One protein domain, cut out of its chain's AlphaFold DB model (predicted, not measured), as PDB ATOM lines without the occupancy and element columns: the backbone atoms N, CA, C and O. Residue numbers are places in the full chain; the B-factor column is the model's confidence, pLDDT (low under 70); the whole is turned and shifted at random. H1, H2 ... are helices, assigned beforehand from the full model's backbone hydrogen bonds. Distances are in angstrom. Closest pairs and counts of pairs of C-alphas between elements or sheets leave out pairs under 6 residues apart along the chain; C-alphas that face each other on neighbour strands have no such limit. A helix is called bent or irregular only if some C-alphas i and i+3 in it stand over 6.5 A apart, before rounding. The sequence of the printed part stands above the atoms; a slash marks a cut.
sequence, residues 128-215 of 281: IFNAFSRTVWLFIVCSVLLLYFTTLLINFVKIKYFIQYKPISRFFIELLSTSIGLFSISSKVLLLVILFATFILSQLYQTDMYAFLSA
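Overview. This is residues 128 to 215 of the 281 residues of the protein "Lig_chan-Glu_bd domain-containing protein" of Caenorhabditis japonica (UniProt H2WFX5). Two long helices, H2 and H4, run side by side in opposite directions as a slender, loosely packed pair, without touching. At one end of the pair the chain turns back through a small loop and the short helix H3; at the other end the very short H1 packs on H4. The printed part has 88 residues with four named helices, H1, H2, H3 and H4 in that order, no named strand, and the class all helix. It is a rod spanning 62 by 23 by 21 A, only just loose, close to extended, with a radius of gyration of the C-alphas of 18.0 A.

Along the chain. H1, residues 128 to 131, begins at C-alpha 128 (195.203, 116.560, 141.912); it is neither bent nor irregular, but only just: C-alphas 128 and 131 are 6.4 A apart. H2, residues 134 to 162, is 41.9 A long and ends at C-alpha 162 (216.017, 109.953, 101.984). H3, residues 169 to 176, is 11.8 A long. H4, residues 185 to 214, is 43.5 A long and ends at C-alpha 214 (186.341, 126.994, 145.693).

Arrangement. H1 touches H4, which meets it with residues 205 to 209 alone; the closest C-alphas, of Ala 131 and Asp 208, are 5.9 A apart. H1 and H2 are only just apart, at 8.5 A. H2 and H4 are near each other, with 10 pairs of C-alphas within 10 A. H2 and H3 are near each other, with 5 such pairs. H3 is apart from H1 and from H4. In H2 and H4 every O i to N i+4 pair is within hydrogen-bond range, in H3 3 of 4, and H1 is too short for such a pair.

Size, cuts and confidence. The C-alphas farthest apart, of Tyr 165 and Ala 215, are 62.6 A apart. Residues 160 to 167, of which 160 to 162 belong to H2, stand free. The printed part has no cut, and no link is long. Mean pLDDT of the printed part is 75.6; residues 155 to 184 are under 70.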
ATOM      1  N   ILE A 128     194.655 116.057 143.185       85.06
ATOM      2  CA  ILE A 128     195.203 116.560 141.912       85.06
ATOM      3  C   ILE A 128     194.775 115.656 140.743       85.06
ATOM      4  O   ILE A 128     194.466 116.125 139.652       85.06
ATOM      5  N   PHE A 129     194.699 114.344 140.976       85.00
ATOM      6  CA  PHE A 129     194.277 113.375 139.967       85.00
ATOM      7  C   PHE A 129     192.758 113.215 139.878       85.00
ATOM      8  O   PHE A 129     192.298 112.557 138.947       85.00
ATOM      9  N   ASN A 130     191.983 113.820 140.785       82.81
ATOM     10  CA  ASN A 130     190.521 113.736 140.766       82.81
ATOM     11  C   ASN A 130     189.876 114.646 139.712       82.81
ATOM     12  O   ASN A 130     188.720 114.404 139.381       82.81
ATOM     13  N   ALA A 131     190.606 115.624 139.153       87.44
ATOM     14  CA  ALA A 131     190.071 116.508 138.107       87.44
ATOM     15  C   ALA A 131     189.594 115.753 136.860       87.44
ATOM     16  O   ALA A 131     188.668 116.167 136.168       87.44
ATOM     17  N   PHE A 132     190.236 114.624 136.556       89.44
ATOM     18  CA  PHE A 132     189.832 113.756 135.461       89.44
ATOM     19  C   PHE A 132     189.625 112.333 135.959       89.44
ATOM     20  O   PHE A 132     190.329 111.841 136.841       89.44
ATOM     21  N   SER A 133     188.673 111.627 135.350       90.44
ATOM     22  CA  SER A 133     188.486 110.209 135.639       90.44
ATOM     23  C   SER A 133     189.725 109.406 135.225       90.44
ATOM     24  O   SER A 133     190.465 109.778 134.310       90.44
ATOM     25  N   ARG A 134     189.937 108.249 135.864       90.44
ATOM     26  CA  ARG A 134     191.048 107.338 135.521       90.44
ATOM     27  C   ARG A 134     191.055 106.980 134.034       90.44
ATOM     28  O   ARG A 134     192.114 106.898 133.425       90.44
ATOM     29  N   THR A 135     189.872 106.822 133.444       93.81
ATOM     30  CA  THR A 135     189.699 106.551 132.016       93.81
ATOM     31  C   THR A 135     190.241 107.692 131.154       93.81
ATOM     32  O   THR A 135     190.961 107.443 130.193       93.81
ATOM     33  N   VAL A 136     189.949 108.948 131.509       92.12
ATOM     34  CA  VAL A 136     190.432 110.126 130.770       92.12
ATOM     35  C   VAL A 136     191.951 110.260 130.885       92.12
ATOM     36  O   VAL A 136     192.610 110.489 129.874       92.12
ATOM     37  N   TRP A 137     192.530 110.020 132.064       93.38
ATOM     38  CA  TRP A 137     193.988 109.976 132.229       93.38
ATOM     39  C   TRP A 137     194.652 108.925 131.339       93.38
ATOM     40  O   TRP A 137     195.657 109.216 130.690       93.38
ATOM     41  N   LEU A 138     194.070 107.723 131.256       94.12
ATOM     42  CA  LEU A 138     194.557 106.682 130.351       94.12
ATOM     43  C   LEU A 138     194.476 107.130 128.887       94.12
ATOM     44  O   LEU A 138     195.436 106.934 128.147       94.12
ATOM     45  N   PHE A 139     193.391 107.789 128.471       92.38
ATOM     46  CA  PHE A 139     193.284 108.343 127.120       92.38
ATOM     47  C   PHE A 139     194.312 109.439 126.840       92.38
ATOM     48  O   PHE A 139     194.888 109.444 125.753       92.38
ATOM     49  N   ILE A 140     194.597 110.324 127.803       90.81
ATOM     50  CA  ILE A 140     195.656 111.334 127.669       90.81
ATOM     51  C   ILE A 140     197.002 110.640 127.429       90.81
ATOM     52  O   ILE A 140     197.661 110.932 126.433       90.81
ATOM     53  N   VAL A 141     197.381 109.672 128.273       91.75
ATOM     54  CA  VAL A 141     198.646 108.930 128.126       91.75
ATOM     55  C   VAL A 141     198.706 108.198 126.783       91.75
ATOM     56  O   VAL A 141     199.685 108.339 126.050       91.75
ATOM     57  N   CYS A 142     197.647 107.474 126.415       91.88
ATOM     58  CA  CYS A 142     197.562 106.782 125.131       91.88
ATOM     59  C   CYS A 142     197.676 107.752 123.950       91.88
ATOM     60  O   CYS A 142     198.387 107.460 122.992       91.88
ATOM     61  N   SER A 143     197.030 108.921 124.014       87.50
ATOM     62  CA  SER A 143     197.111 109.927 122.953       87.50
ATOM     63  C   SER A 143     198.533 110.465 122.782       87.50
ATOM     64  O   SER A 143     199.022 110.527 121.659       87.50
ATOM     65  N   VAL A 144     199.247 110.754 123.876       86.12
ATOM     66  CA  VAL A 144     200.645 111.213 123.829       86.12
ATOM     67  C   VAL A 144     201.554 110.142 123.222       86.12
ATOM     68  O   VAL A 144     202.388 110.450 122.368       86.12
ATOM     69  N   LEU A 145     201.364 108.872 123.592       86.88
ATOM     70  CA  LEU A 145     202.115 107.752 123.015       86.88
ATOM     71  C   LEU A 145     201.826 107.566 121.519       86.88
ATOM     72  O   LEU A 145     202.755 107.360 120.739       86.88
ATOM     73  N   LEU A 146     200.564 107.690 121.097       85.19
ATOM     74  CA  LEU A 146     200.181 107.640 119.682       85.19
ATOM     75  C   LEU A 146     200.788 108.806 118.890       85.19
ATOM     76  O   LEU A 146     201.258 108.613 117.769       85.19
ATOM     77  N   LEU A 147     200.839 110.007 119.466       80.25
ATOM     78  CA  LEU A 147     201.485 111.168 118.846       80.25
ATOM     79  C   LEU A 147     202.994 110.962 118.677       80.25
ATOM     80  O   LEU A 147     203.554 111.241 117.613       80.25
ATOM     81  N   TYR A 148     203.654 110.415 119.695       78.69
ATOM     82  CA  TYR A 148     205.065 110.058 119.606       78.69
ATOM     83  C   TYR A 148     205.302 108.994 118.524       78.69
ATOM     84  O   TYR A 148     206.158 109.165 117.655       78.69
ATOM     85  N   PHE A 149     204.486 107.940 118.507       80.06
ATOM     86  CA  PHE A 149     204.593 106.858 117.533       80.06
ATOM     87  C   PHE A 149     204.340 107.323 116.092       80.06
ATOM     88  O   PHE A 149     205.095 106.972 115.188       80.06
ATOM     89  N   THR A 150     203.327 108.162 115.861       76.06
ATOM     90  CA  THR A 150     203.048 108.727 114.528       76.06
ATOM     91  C   THR A 150     204.185 109.627 114.048       76.06
ATOM     92  O   THR A 150     204.574 109.548 112.882       76.06
ATOM     93  N   THR A 151     204.790 110.411 114.941       72.56
ATOM     94  CA  THR A 151     205.973 111.225 114.619       72.56
ATOM     95  C   THR A 151     207.178 110.348 114.269       72.56
ATOM     96  O   THR A 151     207.851 110.601 113.265       72.56
ATOM     97  N   LEU A 152     207.422 109.275 115.029       72.81
ATOM     98  CA  LEU A 152     208.466 108.295 114.716       72.81
ATOM     99  C   LEU A 152     208.232 107.610 113.368       72.81
ATOM    100  O   LEU A 152     209.172 107.493 112.586       72.81
ATOM    101  N   LEU A 153     206.998 107.200 113.060       73.31
ATOM    102  CA  LEU A 153     206.658 106.588 111.773       73.31
ATOM    103  C   LEU A 153     206.877 107.549 110.603       73.31
ATOM    104  O   LEU A 153     207.467 107.159 109.598       73.31
ATOM    105  N   ILE A 154     206.450 108.809 110.729       71.62
ATOM    106  CA  ILE A 154     206.677 109.834 109.700       71.62
ATOM    107  C   ILE A 154     208.180 110.026 109.470       71.62
ATOM    108  O   ILE A 154     208.629 110.069 108.323       71.62
ATOM    109  N   ASN A 155     208.969 110.097 110.544       67.31
ATOM    110  CA  ASN A 155     210.421 110.221 110.451       67.31
ATOM    111  C   ASN A 155     211.069 108.964 109.850       67.31
ATOM    112  O   ASN A 155     211.950 109.087 109.005       67.31
ATOM    113  N   PHE A 156     210.595 107.766 110.193       67.88
ATOM    114  CA  PHE A 156     211.074 106.505 109.624       67.88
ATOM    115  C   PHE A 156     210.791 106.398 108.118       67.88
ATOM    116  O   PHE A 156     211.673 106.026 107.343       67.88
ATOM    117  N   VAL A 157     209.588 106.779 107.675       68.31
ATOM    118  CA  VAL A 157     209.233 106.818 106.247       68.31
ATOM    119  C   VAL A 157     210.085 107.850 105.507       68.31
ATOM    120  O   VAL A 157     210.603 107.545 104.433       68.31
ATOM    121  N   LYS A 158     210.306 109.038 106.091       64.81
ATOM    122  CA  LYS A 158     211.228 110.038 105.531       64.81
ATOM    123  C   LYS A 158     212.652 109.497 105.408       64.81
ATOM    124  O   LYS A 158     213.252 109.670 104.356       64.81
ATOM    125  N   ILE A 159     213.172 108.808 106.427       60.59
ATOM    126  CA  ILE A 159     214.497 108.167 106.387       60.59
ATOM    127  C   ILE A 159     214.560 107.161 105.233       60.59
ATOM    128  O   ILE A 159     215.475 107.236 104.420       60.59
ATOM    129  N   LYS A 160     213.563 106.279 105.090       59.72
ATOM    130  CA  LYS A 160     213.527 105.279 104.010       59.72
ATOM    131  C   LYS A 160     213.509 105.906 102.607       59.72
ATOM    132  O   LYS A 160     214.111 105.347 101.699       59.72
ATOM    133  N   TYR A 161     212.864 107.064 102.440       60.06
ATOM    134  CA  TYR A 161     212.863 107.828 101.185       60.06
ATOM    135  C   TYR A 161     214.128 108.686 100.973       60.06
ATOM    136  O   TYR A 161     214.425 109.041  99.837       60.06
ATOM    137  N   PHE A 162     214.871 109.030 102.032       54.47
ATOM    138  CA  PHE A 162     216.017 109.953 101.984       54.47
ATOM    139  C   PHE A 162     217.393 109.257 102.045       54.47
ATOM    140  O   PHE A 162     218.414 109.936 101.914       54.47
ATOM    141  N   ILE A 163     217.462 107.920 102.174       54.88
ATOM    142  CA  ILE A 163     218.693 107.123 101.952       54.88
ATOM    143  C   ILE A 163     219.030 107.114 100.451       54.88
ATOM    144  O   ILE A 163     219.080 106.080  99.795       54.88
ATOM    145  N   GLN A 164     219.251 108.296  99.885       52.78
ATOM    146  CA  GLN A 164     219.975 108.410  98.635       52.78
ATOM    147  C   GLN A 164     221.211 109.294  98.783       52.78
ATOM    148  O   GLN A 164     222.248 108.856  98.320       52.78
ATOM    149  N   TYR A 165     221.219 110.420  99.513       50.09
ATOM    150  CA  TYR A 165     222.461 111.200  99.694       50.09
ATOM    151  C   TYR A 165     222.400 112.169 100.898       50.09
ATOM    152  O   TYR A 165     221.922 113.287 100.720       50.09
ATOM    153  N   LYS A 166     222.880 111.788 102.105       54.81
ATOM    154  CA  LYS A 166     223.508 112.669 103.145       54.81
ATOM    155  C   LYS A 166     223.832 111.930 104.471       54.81
ATOM    156  O   LYS A 166     223.208 110.913 104.758       54.81
ATOM    157  N   PRO A 167     224.807 112.419 105.276       54.91
ATOM    158  CA  PRO A 167     225.369 111.689 106.419       54.91
ATOM    159  C   PRO A 167     224.457 111.647 107.657       54.91
ATOM    160  O   PRO A 167     223.803 112.631 108.006       54.91
ATOM    161  N   ILE A 168     224.515 110.512 108.367       58.25
ATOM    162  CA  ILE A 168     223.740 110.158 109.574       58.25
ATOM    163  C   ILE A 168     223.806 111.210 110.707       58.25
ATOM    164  O   ILE A 168     222.860 111.336 111.481       58.25
ATOM    165  N   SER A 169     224.882 111.998 110.816       56.28
ATOM    166  CA  SER A 169     225.105 112.917 111.946       56.28
ATOM    167  C   SER A 169     224.188 114.147 111.967       56.28
ATOM    168  O   SER A 169     223.892 114.661 113.044       56.28
ATOM    169  N   ARG A 170     223.685 114.610 110.811       55.09
ATOM    170  CA  ARG A 170     222.726 115.734 110.762       55.09
ATOM    171  C   ARG A 170     221.313 115.330 111.188       55.09
ATOM    172  O   ARG A 170     220.588 116.167 111.708       55.09
ATOM    173  N   PHE A 171     220.966 114.048 111.071       54.84
ATOM    174  CA  PHE A 171     219.648 113.523 111.435       54.84
ATOM    175  C   PHE A 171     219.396 113.501 112.943       54.84
ATOM    176  O   PHE A 171     218.279 113.764 113.373       54.84
ATOM    177  N   PHE A 172     220.422 113.227 113.754       51.78
ATOM    178  CA  PHE A 172     220.295 113.247 115.218       51.78
ATOM    179  C   PHE A 172     219.991 114.654 115.750       51.78
ATOM    180  O   PHE A 172     219.211 114.813 116.686       51.78
ATOM    181  N   ILE A 173     220.563 115.677 115.110       53.47
ATOM    182  CA  ILE A 173     220.310 117.088 115.425       53.47
ATOM    183  C   ILE A 173     218.902 117.494 114.962       53.47
ATOM    184  O   ILE A 173     218.216 118.223 115.665       53.47
ATOM    185  N   GLU A 174     218.426 116.971 113.832       54.78
ATOM    186  CA  GLU A 174     217.081 117.232 113.292       54.78
ATOM    187  C   GLU A 174     215.953 116.516 114.055       54.78
ATOM    188  O   GLU A 174     214.848 117.043 114.145       54.78
ATOM    189  N   LEU A 175     216.232 115.349 114.648       51.75
ATOM    190  CA  LEU A 175     215.306 114.614 115.518       51.75
ATOM    191  C   LEU A 175     215.090 115.332 116.862       51.75
ATOM    192  O   LEU A 175     214.012 115.243 117.446       51.75
ATOM    193  N   LEU A 176     216.127 116.030 117.343       45.22
ATOM    194  CA  LEU A 176     216.125 116.771 118.605       45.22
ATOM    195  C   LEU A 176     215.731 118.248 118.423       45.22
ATOM    196  O   LEU A 176     215.215 118.863 119.354       45.22
ATOM    197  N   SER A 177     215.946 118.830 117.238       48.38
ATOM    198  CA  SER A 177     215.518 120.198 116.950       48.38
ATOM    199  C   SER A 177     214.043 120.200 116.548       48.38
ATOM    200  O   SER A 177     213.665 119.796 115.450       48.38
ATOM    201  N   THR A 178     213.201 120.741 117.416       52.53
ATOM    202  CA  THR A 178     211.827 121.176 117.132       52.53
ATOM    203  C   THR A 178     211.806 122.392 116.191       52.53
ATOM    204  O   THR A 178     211.068 123.355 116.382       52.53
ATOM    205  N   SER A 179     212.631 122.385 115.142       51.78
ATOM    206  CA  SER A 179     212.688 123.458 114.155       51.78
ATOM    207  C   SER A 179     211.511 123.316 113.191       51.78
ATOM    208  O   SER A 179     211.532 122.517 112.254       51.78
ATOM    209  N   ILE A 180     210.476 124.131 113.414       54.03
ATOM    210  CA  ILE A 180     209.208 124.203 112.656       54.03
ATOM    211  C   ILE A 180     209.419 124.298 111.125       54.03
ATOM    212  O   ILE A 180     208.551 123.905 110.339       54.03
ATOM    213  N   GLY A 181     210.588 124.773 110.682       53.53
ATOM    214  CA  GLY A 181     210.947 124.943 109.272       53.53
ATOM    215  C   GLY A 181     211.041 123.653 108.443       53.53
ATOM    216  O   GLY A 181     210.831 123.717 107.236       53.53
ATOM    217  N   LEU A 182     211.282 122.490 109.061       54.06
ATOM    218  CA  LEU A 182     211.590 121.225 108.358       54.06
ATOM    219  C   LEU A 182     210.402 120.246 108.271       54.06
ATOM    220  O   LEU A 182     210.497 119.140 107.722       54.06
ATOM    221  N   PHE A 183     209.249 120.642 108.808       60.44
ATOM    222  CA  PHE A 183     208.047 119.816 108.825       60.44
ATOM    223  C   PHE A 183     207.226 119.966 107.537       60.44
ATOM    224  O   PHE A 183     207.049 121.067 107.013       60.44
ATOM    225  N   SER A 184     206.683 118.840 107.052       65.56
ATOM    226  CA  SER A 184     205.699 118.834 105.961       65.56
ATOM    227  C   SER A 184     204.445 119.599 106.397       65.56
ATOM    228  O   SER A 184     204.146 119.652 107.592       65.56
ATOM    229  N   ILE A 185     203.689 120.161 105.446       71.00
ATOM    230  CA  ILE A 185     202.413 120.847 105.721       71.00
ATOM    231  C   ILE A 185     201.483 119.980 106.587       71.00
ATOM    232  O   ILE A 185     200.895 120.488 107.537       71.00
ATOM    233  N   SER A 186     201.429 118.665 106.349       73.31
ATOM    234  CA  SER A 186     200.632 117.730 107.154       73.31
ATOM    235  C   SER A 186     201.059 117.677 108.628       73.31
ATOM    236  O   SER A 186     200.218 117.715 109.523       73.31
ATOM    237  N   SER A 187     202.365 117.656 108.903       70.75
ATOM    238  CA  SER A 187     202.912 117.660 110.266       70.75
ATOM    239  C   SER A 187     202.700 119.000 110.982       70.75
ATOM    240  O   SER A 187     202.508 119.019 112.193       70.75
ATOM    241  N   LYS A 188     202.693 120.120 110.243       74.62
ATOM    242  CA  LYS A 188     202.395 121.454 110.794       74.62
ATOM    243  C   LYS A 188     200.931 121.584 111.215       74.62
ATOM    244  O   LYS A 188     200.655 122.107 112.290       74.62
ATOM    245  N   VAL A 189     200.006 121.065 110.404       79.25
ATOM    246  CA  VAL A 189     198.576 121.007 110.752       79.25
ATOM    247  C   VAL A 189     198.359 120.125 111.983       79.25
ATOM    248  O   VAL A 189     197.668 120.540 112.909       79.25
ATOM    249  N   LEU A 190     199.005 118.956 112.042       77.19
ATOM    250  CA  LEU A 190     198.940 118.067 113.205       77.19
ATOM    251  C   LEU A 190     199.442 118.758 114.486       77.19
ATOM    252  O   LEU A 190     198.777 118.688 115.516       77.19
ATOM    253  N   LEU A 191     200.570 119.474 114.419       77.44
ATOM    254  CA  LEU A 191     201.103 120.240 115.548       77.44
ATOM    255  C   LEU A 191     200.116 121.311 116.034       77.44
ATOM    256  O   LEU A 191     199.910 121.445 117.235       77.44
ATOM    257  N   LEU A 192     199.478 122.041 115.114       81.94
ATOM    258  CA  LEU A 192     198.486 123.062 115.456       81.94
ATOM    259  C   LEU A 192     197.278 122.442 116.170       81.94
ATOM    260  O   LEU A 192     196.857 122.948 117.209       81.94
ATOM    261  N   VAL A 193     196.771 121.311 115.670       85.69
ATOM    262  CA  VAL A 193     195.671 120.573 116.311       85.69
ATOM    263  C   VAL A 193     196.059 120.109 117.718       85.69
ATOM    264  O   VAL A 193     195.256 120.237 118.639       85.69
ATOM    265  N   ILE A 194     197.290 119.633 117.922       81.81
ATOM    266  CA  ILE A 194     197.787 119.213 119.245       81.81
ATOM    267  C   ILE A 194     197.915 120.404 120.197       81.81
ATOM    268  O   ILE A 194     197.509 120.312 121.354       81.81
ATOM    269  N   LEU A 195     198.454 121.533 119.731       84.94
ATOM    270  CA  LEU A 195     198.560 122.752 120.536       84.94
ATOM    271  C   LEU A 195     197.177 123.258 120.953       84.94
ATOM    272  O   LEU A 195     196.970 123.609 122.113       84.94
ATOM    273  N   PHE A 196     196.203 123.217 120.043       88.44
ATOM    274  CA  PHE A 196     194.826 123.570 120.365       88.44
ATOM    275  C   PHE A 196     194.197 122.582 121.363       88.44
ATOM    276  O   PHE A 196     193.611 123.000 122.359       88.44
ATOM    277  N   ALA A 197     194.370 121.273 121.162       87.75
ATOM    278  CA  ALA A 197     193.831 120.248 122.057       87.75
ATOM    279  C   ALA A 197     194.437 120.317 123.470       87.75
ATOM    280  O   ALA A 197     193.715 120.215 124.460       87.75
ATOM    281  N   THR A 198     195.751 120.529 123.579       87.50
ATOM    282  CA  THR A 198     196.446 120.686 124.869       87.50
ATOM    283  C   THR A 198     196.040 121.971 125.583       87.50
ATOM    284  O   THR A 198     195.840 121.944 126.797       87.50
ATOM    285  N   PHE A 199     195.824 123.066 124.845       91.56
ATOM    286  CA  PHE A 199     195.252 124.289 125.401       91.56
ATOM    287  C   PHE A 199     193.866 124.027 126.004       91.56
ATOM    288  O   PHE A 199     193.669 124.291 127.189       91.56
ATOM    289  N   ILE A 200     192.941 123.421 125.252       93.19
ATOM    290  CA  ILE A 200     191.595 123.099 125.758       93.19
ATOM    291  C   ILE A 200     191.662 122.175 126.981       93.19
ATOM    292  O   ILE A 200     191.004 122.440 127.985       93.19
ATOM    293  N   LEU A 201     192.495 121.130 126.940       92.12
ATOM    294  CA  LEU A 201     192.658 120.204 128.060       92.12
ATOM    295  C   LEU A 201     193.171 120.913 129.324       92.12
ATOM    296  O   LEU A 201     192.685 120.642 130.420       92.12
ATOM    297  N   SER A 202     194.114 121.848 129.172       91.69
ATOM    298  CA  SER A 202     194.628 122.637 130.294       91.69
ATOM    299  C   SER A 202     193.559 123.551 130.902       91.69
ATOM    300  O   SER A 202     193.474 123.644 132.125       91.69
ATOM    301  N   GLN A 203     192.699 124.160 130.075       95.00
ATOM    302  CA  GLN A 203     191.598 125.009 130.543       95.00
ATOM    303  C   GLN A 203     190.543 124.198 131.301       95.00
ATOM    304  O   GLN A 203     190.081 124.623 132.361       95.00
ATOM    305  N   LEU A 204     190.196 123.008 130.801       93.69
ATOM    306  CA  LEU A 204     189.255 122.107 131.473       93.69
ATOM    307  C   LEU A 204     189.790 121.647 132.831       93.69
ATOM    308  O   LEU A 204     189.071 121.714 133.824       93.69
ATOM    309  N   TYR A 205     191.065 121.253 132.886       93.44
ATOM    310  CA  TYR A 205     191.714 120.859 134.135       93.44
ATOM    311  C   TYR A 205     191.719 122.001 135.159       93.44
ATOM    312  O   TYR A 205     191.362 121.803 136.319       93.44
ATOM    313  N   GLN A 206     192.113 123.207 134.732       93.38
ATOM    314  CA  GLN A 206     192.155 124.377 135.609       93.38
ATOM    315  C   GLN A 206     190.765 124.742 136.130       93.38
ATOM    316  O   GLN A 206     190.622 125.011 137.317       93.38
ATOM    317  N   THR A 207     189.745 124.720 135.269       93.62
ATOM    318  CA  THR A 207     188.371 125.079 135.648       93.62
ATOM    319  C   THR A 207     187.811 124.121 136.696       93.62
ATOM    320  O   THR A 207     187.255 124.574 137.693       93.62
ATOM    321  N   ASP A 208     188.000 122.813 136.512       90.12
ATOM    322  CA  ASP A 208     187.530 121.814 137.474       90.12
ATOM    323  C   ASP A 208     188.284 121.906 138.809       90.12
ATOM    324  O   ASP A 208     187.674 121.930 139.877       90.12
ATOM    325  N   MET A 209     189.609 122.094 138.767       90.00
ATOM    326  CA  MET A 209     190.407 122.329 139.973       90.00
ATOM    327  C   MET A 209     190.006 123.614 140.705       90.00
ATOM    328  O   MET A 209     189.925 123.607 141.931       90.00
ATOM    329  N   TYR A 210     189.725 124.710 139.993       90.69
ATOM    330  CA  TYR A 210     189.232 125.936 140.622       90.69
ATOM    331  C   TYR A 210     187.856 125.734 141.252       90.69
ATOM    332  O   TYR A 210     187.650 126.168 142.383       90.69
ATOM    333  N   ALA A 211     186.942 125.033 140.575       89.38
ATOM    334  CA  ALA A 211     185.641 124.692 141.139       89.38
ATOM    335  C   ALA A 211     185.801 123.855 142.420       89.38
ATOM    336  O   ALA A 211     185.236 124.207 143.455       89.38
ATOM    337  N   PHE A 212     186.646 122.824 142.382       84.12
ATOM    338  CA  PHE A 212     186.931 121.959 143.523       84.12
ATOM    339  C   PHE A 212     187.539 122.716 144.711       84.12
ATOM    340  O   PHE A 212     187.095 122.536 145.840       84.12
ATOM    341  N   LEU A 213     188.520 123.593 144.469       85.44
ATOM    342  CA  LEU A 213     189.169 124.386 145.521       85.44
ATOM    343  C   LEU A 213     188.282 125.517 146.059       85.44
ATOM    344  O   LEU A 213     188.493 125.974 147.180       85.44
ATOM    345  N   SER A 214     187.314 125.982 145.266       88.31
ATOM    346  CA  SER A 214     186.341 126.994 145.693       88.31
ATOM    347  C   SER A 214     185.183 126.413 146.507       88.31
ATOM    348  O   SER A 214     184.563 127.132 147.293       88.31
ATOM    349  N   ALA A 215     184.879 125.125 146.332       82.56
ATOM    350  CA  ALA A 215     183.811 124.466 147.062       82.56
ATOM    351  C   ALA A 215     184.204 124.277 148.539       82.56
ATOM    352  O   ALA A 215     185.337 123.888 148.837       82.56
TER     353      ALA A 215